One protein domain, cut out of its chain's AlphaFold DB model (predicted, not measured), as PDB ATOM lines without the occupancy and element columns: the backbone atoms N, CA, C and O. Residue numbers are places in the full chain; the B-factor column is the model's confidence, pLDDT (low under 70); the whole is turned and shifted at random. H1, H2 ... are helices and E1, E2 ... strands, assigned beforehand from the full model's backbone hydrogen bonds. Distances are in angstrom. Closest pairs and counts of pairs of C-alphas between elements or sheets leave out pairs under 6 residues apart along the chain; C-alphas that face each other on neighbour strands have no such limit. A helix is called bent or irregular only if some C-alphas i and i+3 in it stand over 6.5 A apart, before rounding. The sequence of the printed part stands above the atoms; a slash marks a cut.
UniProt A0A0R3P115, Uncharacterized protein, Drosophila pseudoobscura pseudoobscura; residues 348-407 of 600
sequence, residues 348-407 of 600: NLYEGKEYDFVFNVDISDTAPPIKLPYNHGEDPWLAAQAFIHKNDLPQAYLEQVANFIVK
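AT A GLANCE: This is residues 348 to 407 of the 600 residues of an uncharacterized protein of Drosophila pseudoobscura pseudoobscura (UniProt A0A0R3P115). A two-strand hairpin, E3 and E4, runs through the middle, with a helical hairpin, H1 and H2, packed over one side of it. A smaller strand hairpin, E1 and E2, sits at one end of E3 and E4, away from the helices. The printed part has 60 residues, in the order E1, E2, E3, E4, H1, H2; E1 - E2 and E3 - E4 are separate antiparallel sheets, and the class is mixed, helices and strands. It is compact and rounded, with a radius of gyration of the C-alphas of 11.0 A and spans of 27 by 22 by 20 A.

HOW THE PARTS SIT: E1, residues 348 to 350, and E2, residues 353 to 355, form an antiparallel hairpin, with N 348 and O 355 2.8 A apart, within hydrogen-bond range. E2 runs on into E3, residues 357 to 361, across a break of 1 residue, at 86 degrees. E3 forms an antiparallel hairpin with E4, residues 370 to 374; N 359 and O 372 are 2.8 A apart, within hydrogen-bond range. The closest C-alphas of E4 and H1, residues 380 to 390, are those of Leu 372 and Phe 387, 6.4 A apart. H1 and H2, residues 395 to 407, form a helical hairpin and touch, closest at the C-alphas of Trp 381 and Ala 402, 5.1 A, at a steep tilt of 44 degrees, opposite ways. E3 and H2 are near each other. E1 and E2 are apart from both helices. Every O i to N i+4 pair is within hydrogen-bond range in H1, and 7 of 9 are in H2.

IN THESE COORDINATES: E1 begins at C-alpha 348, (-32.009, 7.721, -13.838), and is 6.4 A long; E2 is 6.6 A, E3 12.1 A and E4 13.0 A. H1 begins at C-alpha 380, (-35.889, -9.197, -16.356), and is 15.2 A long. H2, 19.6 A, ends at C-alpha 407, (-32.902, -6.425, -25.557); it is irregular, with C-alphas 396 and 399 7.1 A apart.

THE WHOLE: The two C-alphas farthest apart are those of Thr 366 and Gly 377, 32.4 A. The printed part has no cut and no long link; the link from E3 to E4, 8 residues, is short, and the others are tight. The model's pLDDT is under 70 in residues 348 to 354 and 363 to 368.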
ATOM      1  N   ASN A 348     -30.808   6.927 -13.660       58.59
ATOM      2  CA  ASN A 348     -32.009   7.721 -13.838       58.59
ATOM      3  C   ASN A 348     -32.821   7.707 -12.540       58.59
ATOM      4  O   ASN A 348     -33.062   6.650 -11.956       58.59
ATOM      5  N   LEU A 349     -33.256   8.882 -12.087       57.47
ATOM      6  CA  LEU A 349     -34.101   9.024 -10.904       57.47
ATOM      7  C   LEU A 349     -35.574   8.795 -11.285       57.47
ATOM      8  O   LEU A 349     -36.118   9.520 -12.119       57.47
ATOM      9  N   TYR A 350     -36.232   7.812 -10.668       61.16
ATOM     10  CA  TYR A 350     -37.660   7.527 -10.849       61.16
ATOM     11  C   TYR A 350     -38.329   7.271  -9.489       61.16
ATOM     12  O   TYR A 350     -37.852   6.458  -8.704       61.16
ATOM     13  N   GLU A 351     -39.410   8.005  -9.185       58.78
ATOM     14  CA  GLU A 351     -40.142   7.934  -7.899       58.78
ATOM     15  C   GLU A 351     -39.238   8.051  -6.646       58.78
ATOM     16  O   GLU A 351     -39.448   7.387  -5.633       58.78
ATOM     17  N   GLY A 352     -38.199   8.894  -6.711       49.38
ATOM     18  CA  GLY A 352     -37.276   9.123  -5.591       49.38
ATOM     19  C   GLY A 352     -36.243   8.011  -5.363       49.38
ATOM     20  O   GLY A 352     -35.560   8.027  -4.342       49.38
ATOM     21  N   LYS A 353     -36.107   7.059  -6.294       60.03
ATOM     22  CA  LYS A 353     -35.077   6.008  -6.285       60.03
ATOM     23  C   LYS A 353     -34.258   6.044  -7.575       60.03
ATOM     24  O   LYS A 353     -34.782   6.354  -8.643       60.03
ATOM     25  N   GLU A 354     -32.966   5.750  -7.472       68.31
ATOM     26  CA  GLU A 354     -32.060   5.692  -8.624       68.31
ATOM     27  C   GLU A 354     -32.090   4.304  -9.270       68.31
ATOM     28  O   GLU A 354     -31.959   3.297  -8.571       68.31
ATOM     29  N   TYR A 355     -32.216   4.265 -10.596       74.06
ATOM     30  CA  TYR A 355     -32.206   3.043 -11.398       74.06
ATOM     31  C   TYR A 355     -31.176   3.129 -12.522       74.06
ATOM     32  O   TYR A 355     -30.985   4.197 -13.104       74.06
ATOM     33  N   ASP A 356     -30.539   2.009 -12.865       70.38
ATOM     34  CA  ASP A 356     -29.576   1.975 -13.977       70.38
ATOM     35  C   ASP A 356     -30.267   2.246 -15.327       70.38
ATOM     36  O   ASP A 356     -29.739   2.961 -16.179       70.38
ATOM     37  N   PHE A 357     -31.499   1.758 -15.497       77.12
ATOM     38  CA  PHE A 357     -32.336   2.011 -16.666       77.12
ATOM     39  C   PHE A 357     -33.752   2.415 -16.241       77.12
ATOM     40  O   PHE A 357     -34.340   1.829 -15.335       77.12
ATOM     41  N   VAL A 358     -34.327   3.407 -16.921       81.94
ATOM     42  CA  VAL A 358     -35.764   3.709 -16.855       81.94
ATOM     43  C   VAL A 358     -36.260   3.737 -18.290       81.94
ATOM     44  O   VAL A 358     -36.030   4.703 -19.015       81.94
ATOM     45  N   PHE A 359     -36.868   2.641 -18.730       81.12
ATOM     46  CA  PHE A 359     -37.358   2.518 -20.095       81.12
ATOM     47  C   PHE A 359     -38.744   3.148 -20.236       81.12
ATOM     48  O   PHE A 359     -39.566   3.050 -19.331       81.12
ATOM     49  N   ASN A 360     -39.027   3.747 -21.389       78.56
ATOM     50  CA  ASN A 360     -40.380   4.159 -21.752       78.56
ATOM     51  C   ASN A 360     -41.036   3.016 -22.534       78.56
ATOM     52  O   ASN A 360     -40.504   2.598 -23.563       78.56
ATOM     53  N   VAL A 361     -42.146   2.486 -22.021       75.62
ATOM     54  CA  VAL A 361     -42.899   1.388 -22.636       75.62
ATOM     55  C   VAL A 361     -44.228   1.935 -23.147       75.62
ATOM     56  O   VAL A 361     -45.111   2.284 -22.361       75.62
ATOM     57  N   ASP A 362     -44.362   2.006 -24.469       75.62
ATOM     58  CA  ASP A 362     -45.601   2.391 -25.146       75.62
ATOM     59  C   ASP A 362     -46.535   1.180 -25.256       75.62
ATOM     60  O   ASP A 362     -46.168   0.135 -25.794       75.62
ATOM     61  N   ILE A 363     -47.750   1.312 -24.723       66.88
ATOM     62  CA  ILE A 363     -48.737   0.218 -24.659       66.88
ATOM     63  C   ILE A 363     -49.854   0.421 -25.691       66.88
ATOM     64  O   ILE A 363     -50.473  -0.544 -26.139       66.88
ATOM     65  N   SER A 364     -50.093   1.666 -26.113       64.00
ATOM     66  CA  SER A 364     -50.984   2.003 -27.224       64.00
ATOM     67  C   SER A 364     -50.584   3.337 -27.860       64.00
ATOM     68  O   SER A 364     -50.060   4.211 -27.178       64.00
ATOM     69  N   ASP A 365     -50.922   3.534 -29.137       54.91
ATOM     70  CA  ASP A 365     -50.625   4.767 -29.894       54.91
ATOM     71  C   ASP A 365     -51.370   6.018 -29.378       54.91
ATOM     72  O   ASP A 365     -51.218   7.115 -29.911       54.91
ATOM     73  N   THR A 366     -52.221   5.859 -28.358       47.44
ATOM     74  CA  THR A 366     -53.099   6.917 -27.827       47.44
ATOM     75  C   THR A 366     -52.863   7.226 -26.350       47.44
ATOM     76  O   THR A 366     -53.395   8.222 -25.857       47.44
ATOM     77  N   ALA A 367     -52.066   6.417 -25.644       62.06
ATOM     78  CA  ALA A 367     -51.751   6.608 -24.230       62.06
ATOM     79  C   ALA A 367     -50.281   7.028 -24.036       62.06
ATOM     80  O   ALA A 367     -49.429   6.649 -24.837       62.06
ATOM     81  N   PRO A 368     -49.958   7.798 -22.980       67.62
ATOM     82  CA  PRO A 368     -48.579   8.178 -22.693       67.62
ATOM     83  C   PRO A 368     -47.698   6.955 -22.369       67.62
ATOM     84  O   PRO A 368     -48.183   6.037 -21.700       67.62
ATOM     85  N   PRO A 369     -46.408   6.960 -22.759       75.50
ATOM     86  CA  PRO A 369     -45.455   5.919 -22.386       75.50
ATOM     87  C   PRO A 369     -45.392   5.732 -20.873       75.50
ATOM     88  O   PRO A 369     -45.258   6.700 -20.117       75.50
ATOM     89  N   ILE A 370     -45.420   4.479 -20.429       83.31
ATOM     90  CA  ILE A 370     -45.293   4.133 -19.015       83.31
ATOM     91  C   ILE A 370     -43.824   3.844 -18.701       83.31
ATOM     92  O   ILE A 370     -43.150   3.108 -19.423       83.31
ATOM     93  N   LYS A 371     -43.316   4.426 -17.611       84.88
ATOM     94  CA  LYS A 371     -41.920   4.267 -17.186       84.88
ATOM     95  C   LYS A 371     -41.703   2.915 -16.494       84.88
ATOM     96  O   LYS A 371     -42.370   2.598 -15.509       84.88
ATOM     97  N   LEU A 372     -40.742   2.139 -16.991       84.94
ATOM     98  CA  LEU A 372     -40.303   0.854 -16.450       84.94
ATOM     99  C   LEU A 372     -38.895   1.002 -15.856       84.94
ATOM    100  O   LEU A 372     -37.922   1.062 -16.613       84.94
ATOM    101  N   PRO A 373     -38.758   1.068 -14.522       83.62
ATOM    102  CA  PRO A 373     -37.453   1.088 -13.871       83.62
ATOM    103  C   PRO A 373     -36.821  -0.316 -13.832       83.62
ATOM    104  O   PRO A 373     -37.509  -1.294 -13.547       83.62
ATOM    105  N   TYR A 374     -35.518  -0.417 -14.101       83.50
ATOM    106  CA  TYR A 374     -34.763  -1.675 -14.115       83.50
ATOM    107  C   TYR A 374     -33.302  -1.454 -13.692       83.50
ATOM    108  O   TYR A 374     -32.645  -0.531 -14.175       83.50
ATOM    109  N   ASN A 375     -32.777  -2.314 -12.813       81.44
ATOM    110  CA  ASN A 375     -31.366  -2.297 -12.416       81.44
ATOM    111  C   ASN A 375     -30.560  -3.383 -13.128       81.44
ATOM    112  O   ASN A 375     -31.031  -4.501 -13.346       81.44
ATOM    113  N   HIS A 376     -29.308  -3.077 -13.455       77.38
ATOM    114  CA  HIS A 376     -28.409  -4.027 -14.087       77.38
ATOM    115  C   HIS A 376     -28.104  -5.186 -13.121       77.38
ATOM    116  O   HIS A 376     -27.478  -4.999 -12.079       77.38
ATOM    117  N   GLY A 377     -28.548  -6.396 -13.474       71.62
ATOM    118  CA  GLY A 377     -28.418  -7.602 -12.644       71.62
ATOM    119  C   GLY A 377     -29.711  -8.061 -11.959       71.62
ATOM    120  O   GLY A 377     -29.713  -9.132 -11.359       71.62
ATOM    121  N   GLU A 378     -30.809  -7.305 -12.068       78.81
ATOM    122  CA  GLU A 378     -32.148  -7.762 -11.670       78.81
ATOM    123  C   GLU A 378     -32.719  -8.749 -12.705       78.81
ATOM    124  O   GLU A 378     -32.419  -8.640 -13.899       78.81
ATOM    125  N   ASP A 379     -33.542  -9.715 -12.273       81.12
ATOM    126  CA  ASP A 379     -34.203 -10.657 -13.185       81.12
ATOM    127  C   ASP A 379     -35.209  -9.907 -14.087       81.12
ATOM    128  O   ASP A 379     -36.197  -9.360 -13.581       81.12
ATOM    129  N   PRO A 380     -35.003  -9.885 -15.420       83.75
ATOM    130  CA  PRO A 380     -35.889  -9.197 -16.356       83.75
ATOM    131  C   PRO A 380     -37.349  -9.663 -16.296       83.75
ATOM    132  O   PRO A 380     -38.249  -8.857 -16.535       83.75
ATOM    133  N   TRP A 381     -37.610 -10.933 -15.968       87.88
ATOM    134  CA  TRP A 381     -38.977 -11.458 -15.880       87.88
ATOM    135  C   TRP A 381     -39.682 -11.003 -14.607       87.88
ATOM    136  O   TRP A 381     -40.870 -10.684 -14.650       87.88
ATOM    137  N   LEU A 382     -38.948 -10.897 -13.497       87.56
ATOM    138  CA  LEU A 382     -39.485 -10.380 -12.241       87.56
ATOM    139  C   LEU A 382     -39.794  -8.878 -12.352       87.56
ATOM    140  O   LEU A 382     -40.876  -8.442 -11.957       87.56
ATOM    141  N   ALA A 383     -38.890  -8.108 -12.965       86.12
ATOM    142  CA  ALA A 383     -39.089  -6.681 -13.218       86.12
ATOM    143  C   ALA A 383     -40.275  -6.424 -14.170       86.12
ATOM    144  O   ALA A 383     -41.115  -5.561 -13.903       86.12
ATOM    145  N   ALA A 384     -40.405  -7.217 -15.241       86.75
ATOM    146  CA  ALA A 384     -41.550  -7.155 -16.150       86.75
ATOM    147  C   ALA A 384     -42.872  -7.529 -15.460       86.75
ATOM    148  O   ALA A 384     -43.894  -6.882 -15.691       86.75
ATOM    149  N   GLN A 385     -42.867  -8.538 -14.583       87.50
ATOM    150  CA  GLN A 385     -44.055  -8.943 -13.833       87.50
ATOM    151  C   GLN A 385     -44.496  -7.864 -12.839       87.50
ATOM    152  O   GLN A 385     -45.684  -7.546 -12.765       87.50
ATOM    153  N   ALA A 386     -43.547  -7.259 -12.120       86.12
ATOM    154  CA  ALA A 386     -43.816  -6.138 -11.227       86.12
ATOM    155  C   ALA A 386     -44.361  -4.921 -11.993       86.12
ATOM    156  O   ALA A 386     -45.302  -4.278 -11.532       86.12
ATOM    157  N   PHE A 387     -43.823  -4.637 -13.182       87.88
ATOM    158  CA  PHE A 387     -44.308  -3.568 -14.055       87.88
ATOM    159  C   PHE A 387     -45.750  -3.798 -14.527       87.88
ATOM    160  O   PHE A 387     -46.562  -2.874 -14.484       87.88
ATOM    161  N   ILE A 388     -46.089  -5.023 -14.930       86.12
ATOM    162  CA  ILE A 388     -47.442  -5.387 -15.374       86.12
ATOM    163  C   ILE A 388     -48.441  -5.288 -14.230       86.12
ATOM    164  O   ILE A 388     -49.491  -4.673 -14.395       86.12
ATOM    165  N   HIS A 389     -48.092  -5.828 -13.061       86.69
ATOM    166  CA  HIS A 389     -48.949  -5.775 -11.882       86.69
ATOM    167  C   HIS A 389     -49.129  -4.343 -11.359       86.69
ATOM    168  O   HIS A 389     -50.208  -3.983 -10.908       86.69
ATOM    169  N   LYS A 390     -48.087  -3.504 -11.414       85.94
ATOM    170  CA  LYS A 390     -48.157  -2.107 -10.952       85.94
ATOM    171  C   LYS A 390     -49.031  -1.225 -11.850       85.94
ATOM    172  O   LYS A 390     -49.575  -0.240 -11.364       85.94
ATOM    173  N   ASN A 391     -49.145  -1.558 -13.135       83.94
ATOM    174  CA  ASN A 391     -49.879  -0.763 -14.122       83.94
ATOM    175  C   ASN A 391     -51.180  -1.438 -14.595       83.94
ATOM    176  O   ASN A 391     -51.722  -1.035 -15.621       83.94
ATOM    177  N   ASP A 392     -51.655  -2.463 -13.875       84.19
ATOM    178  CA  ASP A 392     -52.870  -3.235 -14.183       84.19
ATOM    179  C   ASP A 392     -52.946  -3.717 -15.649       84.19
ATOM    180  O   ASP A 392     -53.988  -3.669 -16.307       84.19
ATOM    181  N   LEU A 393     -51.815  -4.187 -16.187       83.88
ATOM    182  CA  LEU A 393     -51.712  -4.631 -17.578       83.88
ATOM    183  C   LEU A 393     -52.075  -6.119 -17.733       83.88
ATOM    184  O   LEU A 393     -51.836  -6.919 -16.826       83.88
ATOM    185  N   PRO A 394     -52.599  -6.549 -18.898       84.25
ATOM    186  CA  PRO A 394     -52.837  -7.965 -19.161       84.25
ATOM    187  C   PRO A 394     -51.555  -8.808 -19.086       84.25
ATOM    188  O   PRO A 394     -50.526  -8.461 -19.667       84.25
ATOM    189  N   GLN A 395     -51.647  -9.990 -18.468       83.88
ATOM    190  CA  GLN A 395     -50.508 -10.906 -18.295       83.88
ATOM    191  C   GLN A 395     -49.867 -11.357 -19.622       83.88
ATOM    192  O   GLN A 395     -48.703 -11.755 -19.648       83.88
ATOM    193  N   ALA A 396     -50.595 -11.255 -20.739       83.62
ATOM    194  CA  ALA A 396     -50.092 -11.553 -22.080       83.62
ATOM    195  C   ALA A 396     -48.892 -10.675 -22.498       83.62
ATOM    196  O   ALA A 396     -48.103 -11.095 -23.339       83.62
ATOM    197  N   TYR A 397     -48.712  -9.494 -21.894       80.56
ATOM    198  CA  TYR A 397     -47.586  -8.603 -22.193       80.56
ATOM    199  C   TYR A 397     -46.279  -8.989 -21.481       80.56
ATOM    200  O   TYR A 397     -45.238  -8.407 -21.783       80.56
ATOM    201  N   LEU A 398     -46.293  -9.971 -20.567       82.69
ATOM    202  CA  LEU A 398     -45.126 -10.328 -19.745       82.69
ATOM    203  C   LEU A 398     -43.910 -10.693 -20.588       82.69
ATOM    204  O   LEU A 398     -42.821 -10.165 -20.375       82.69
ATOM    205  N   GLU A 399     -44.105 -11.570 -21.565       80.62
ATOM    206  CA  GLU A 399     -43.020 -12.046 -22.416       80.62
ATOM    207  C   GLU A 399     -42.473 -10.927 -23.313       80.62
ATOM    208  O   GLU A 399     -41.263 -10.819 -23.512       80.62
ATOM    209  N   GLN A 400     -43.341 -10.036 -23.797       82.88
ATOM    210  CA  GLN A 400     -42.943  -8.889 -24.612       82.88
ATOM    211  C   GLN A 400     -42.127  -7.872 -23.801       82.88
ATOM    212  O   GLN A 400     -41.081  -7.420 -24.269       82.88
ATOM    213  N   VAL A 401     -42.563  -7.546 -22.580       82.62
ATOM    214  CA  VAL A 401     -41.881  -6.592 -21.693       82.62
ATOM    215  C   VAL A 401     -40.555  -7.164 -21.175       82.62
ATOM    216  O   VAL A 401     -39.543  -6.467 -21.204       82.62
ATOM    217  N   ALA A 402     -40.506  -8.441 -20.783       83.94
ATOM    218  CA  ALA A 402     -39.267  -9.087 -20.337       83.94
ATOM    219  C   ALA A 402     -38.218  -9.149 -21.461       83.94
ATOM    220  O   ALA A 402     -37.062  -8.769 -21.264       83.94
ATOM    221  N   ASN A 403     -38.626  -9.540 -22.674       82.06
ATOM    222  CA  ASN A 403     -37.736  -9.543 -23.837       82.06
ATOM    223  C   ASN A 403     -37.292  -8.129 -24.235       82.06
ATOM    224  O   ASN A 403     -36.157  -7.940 -24.677       82.06
ATOM    225  N   PHE A 404     -38.154  -7.126 -24.054       84.50
ATOM    226  CA  PHE A 404     -37.804  -5.724 -24.250       84.50
ATOM    227  C   PHE A 404     -36.733  -5.261 -23.251       84.50
ATOM    228  O   PHE A 404     -35.757  -4.643 -23.679       84.50
ATOM    229  N   ILE A 405     -36.841  -5.617 -21.966       82.44
ATOM    230  CA  ILE A 405     -35.802  -5.333 -20.962       82.44
ATOM    231  C   ILE A 405     -34.483  -5.984 -21.385       82.44
ATOM    232  O   ILE A 405     -33.491  -5.282 -21.533       82.44
ATOM    233  N   VAL A 406     -34.477  -7.290 -21.680       81.44
ATOM    234  CA  VAL A 406     -33.266  -8.036 -22.087       81.44
ATOM    235  C   VAL A 406     -32.604  -7.445 -23.333       81.44
ATOM    236  O   VAL A 406     -31.380  -7.434 -23.451       81.44
ATOM    237  N   LYS A 407     -33.403  -6.990 -24.300       79.56
ATOM    238  CA  LYS A 407     -32.902  -6.425 -25.557       79.56
ATOM    239  C   LYS A 407     -32.274  -5.049 -25.356       79.56
ATOM    240  O   LYS A 407     -31.269  -4.758 -25.995       79.56
TER     241      LYS A 407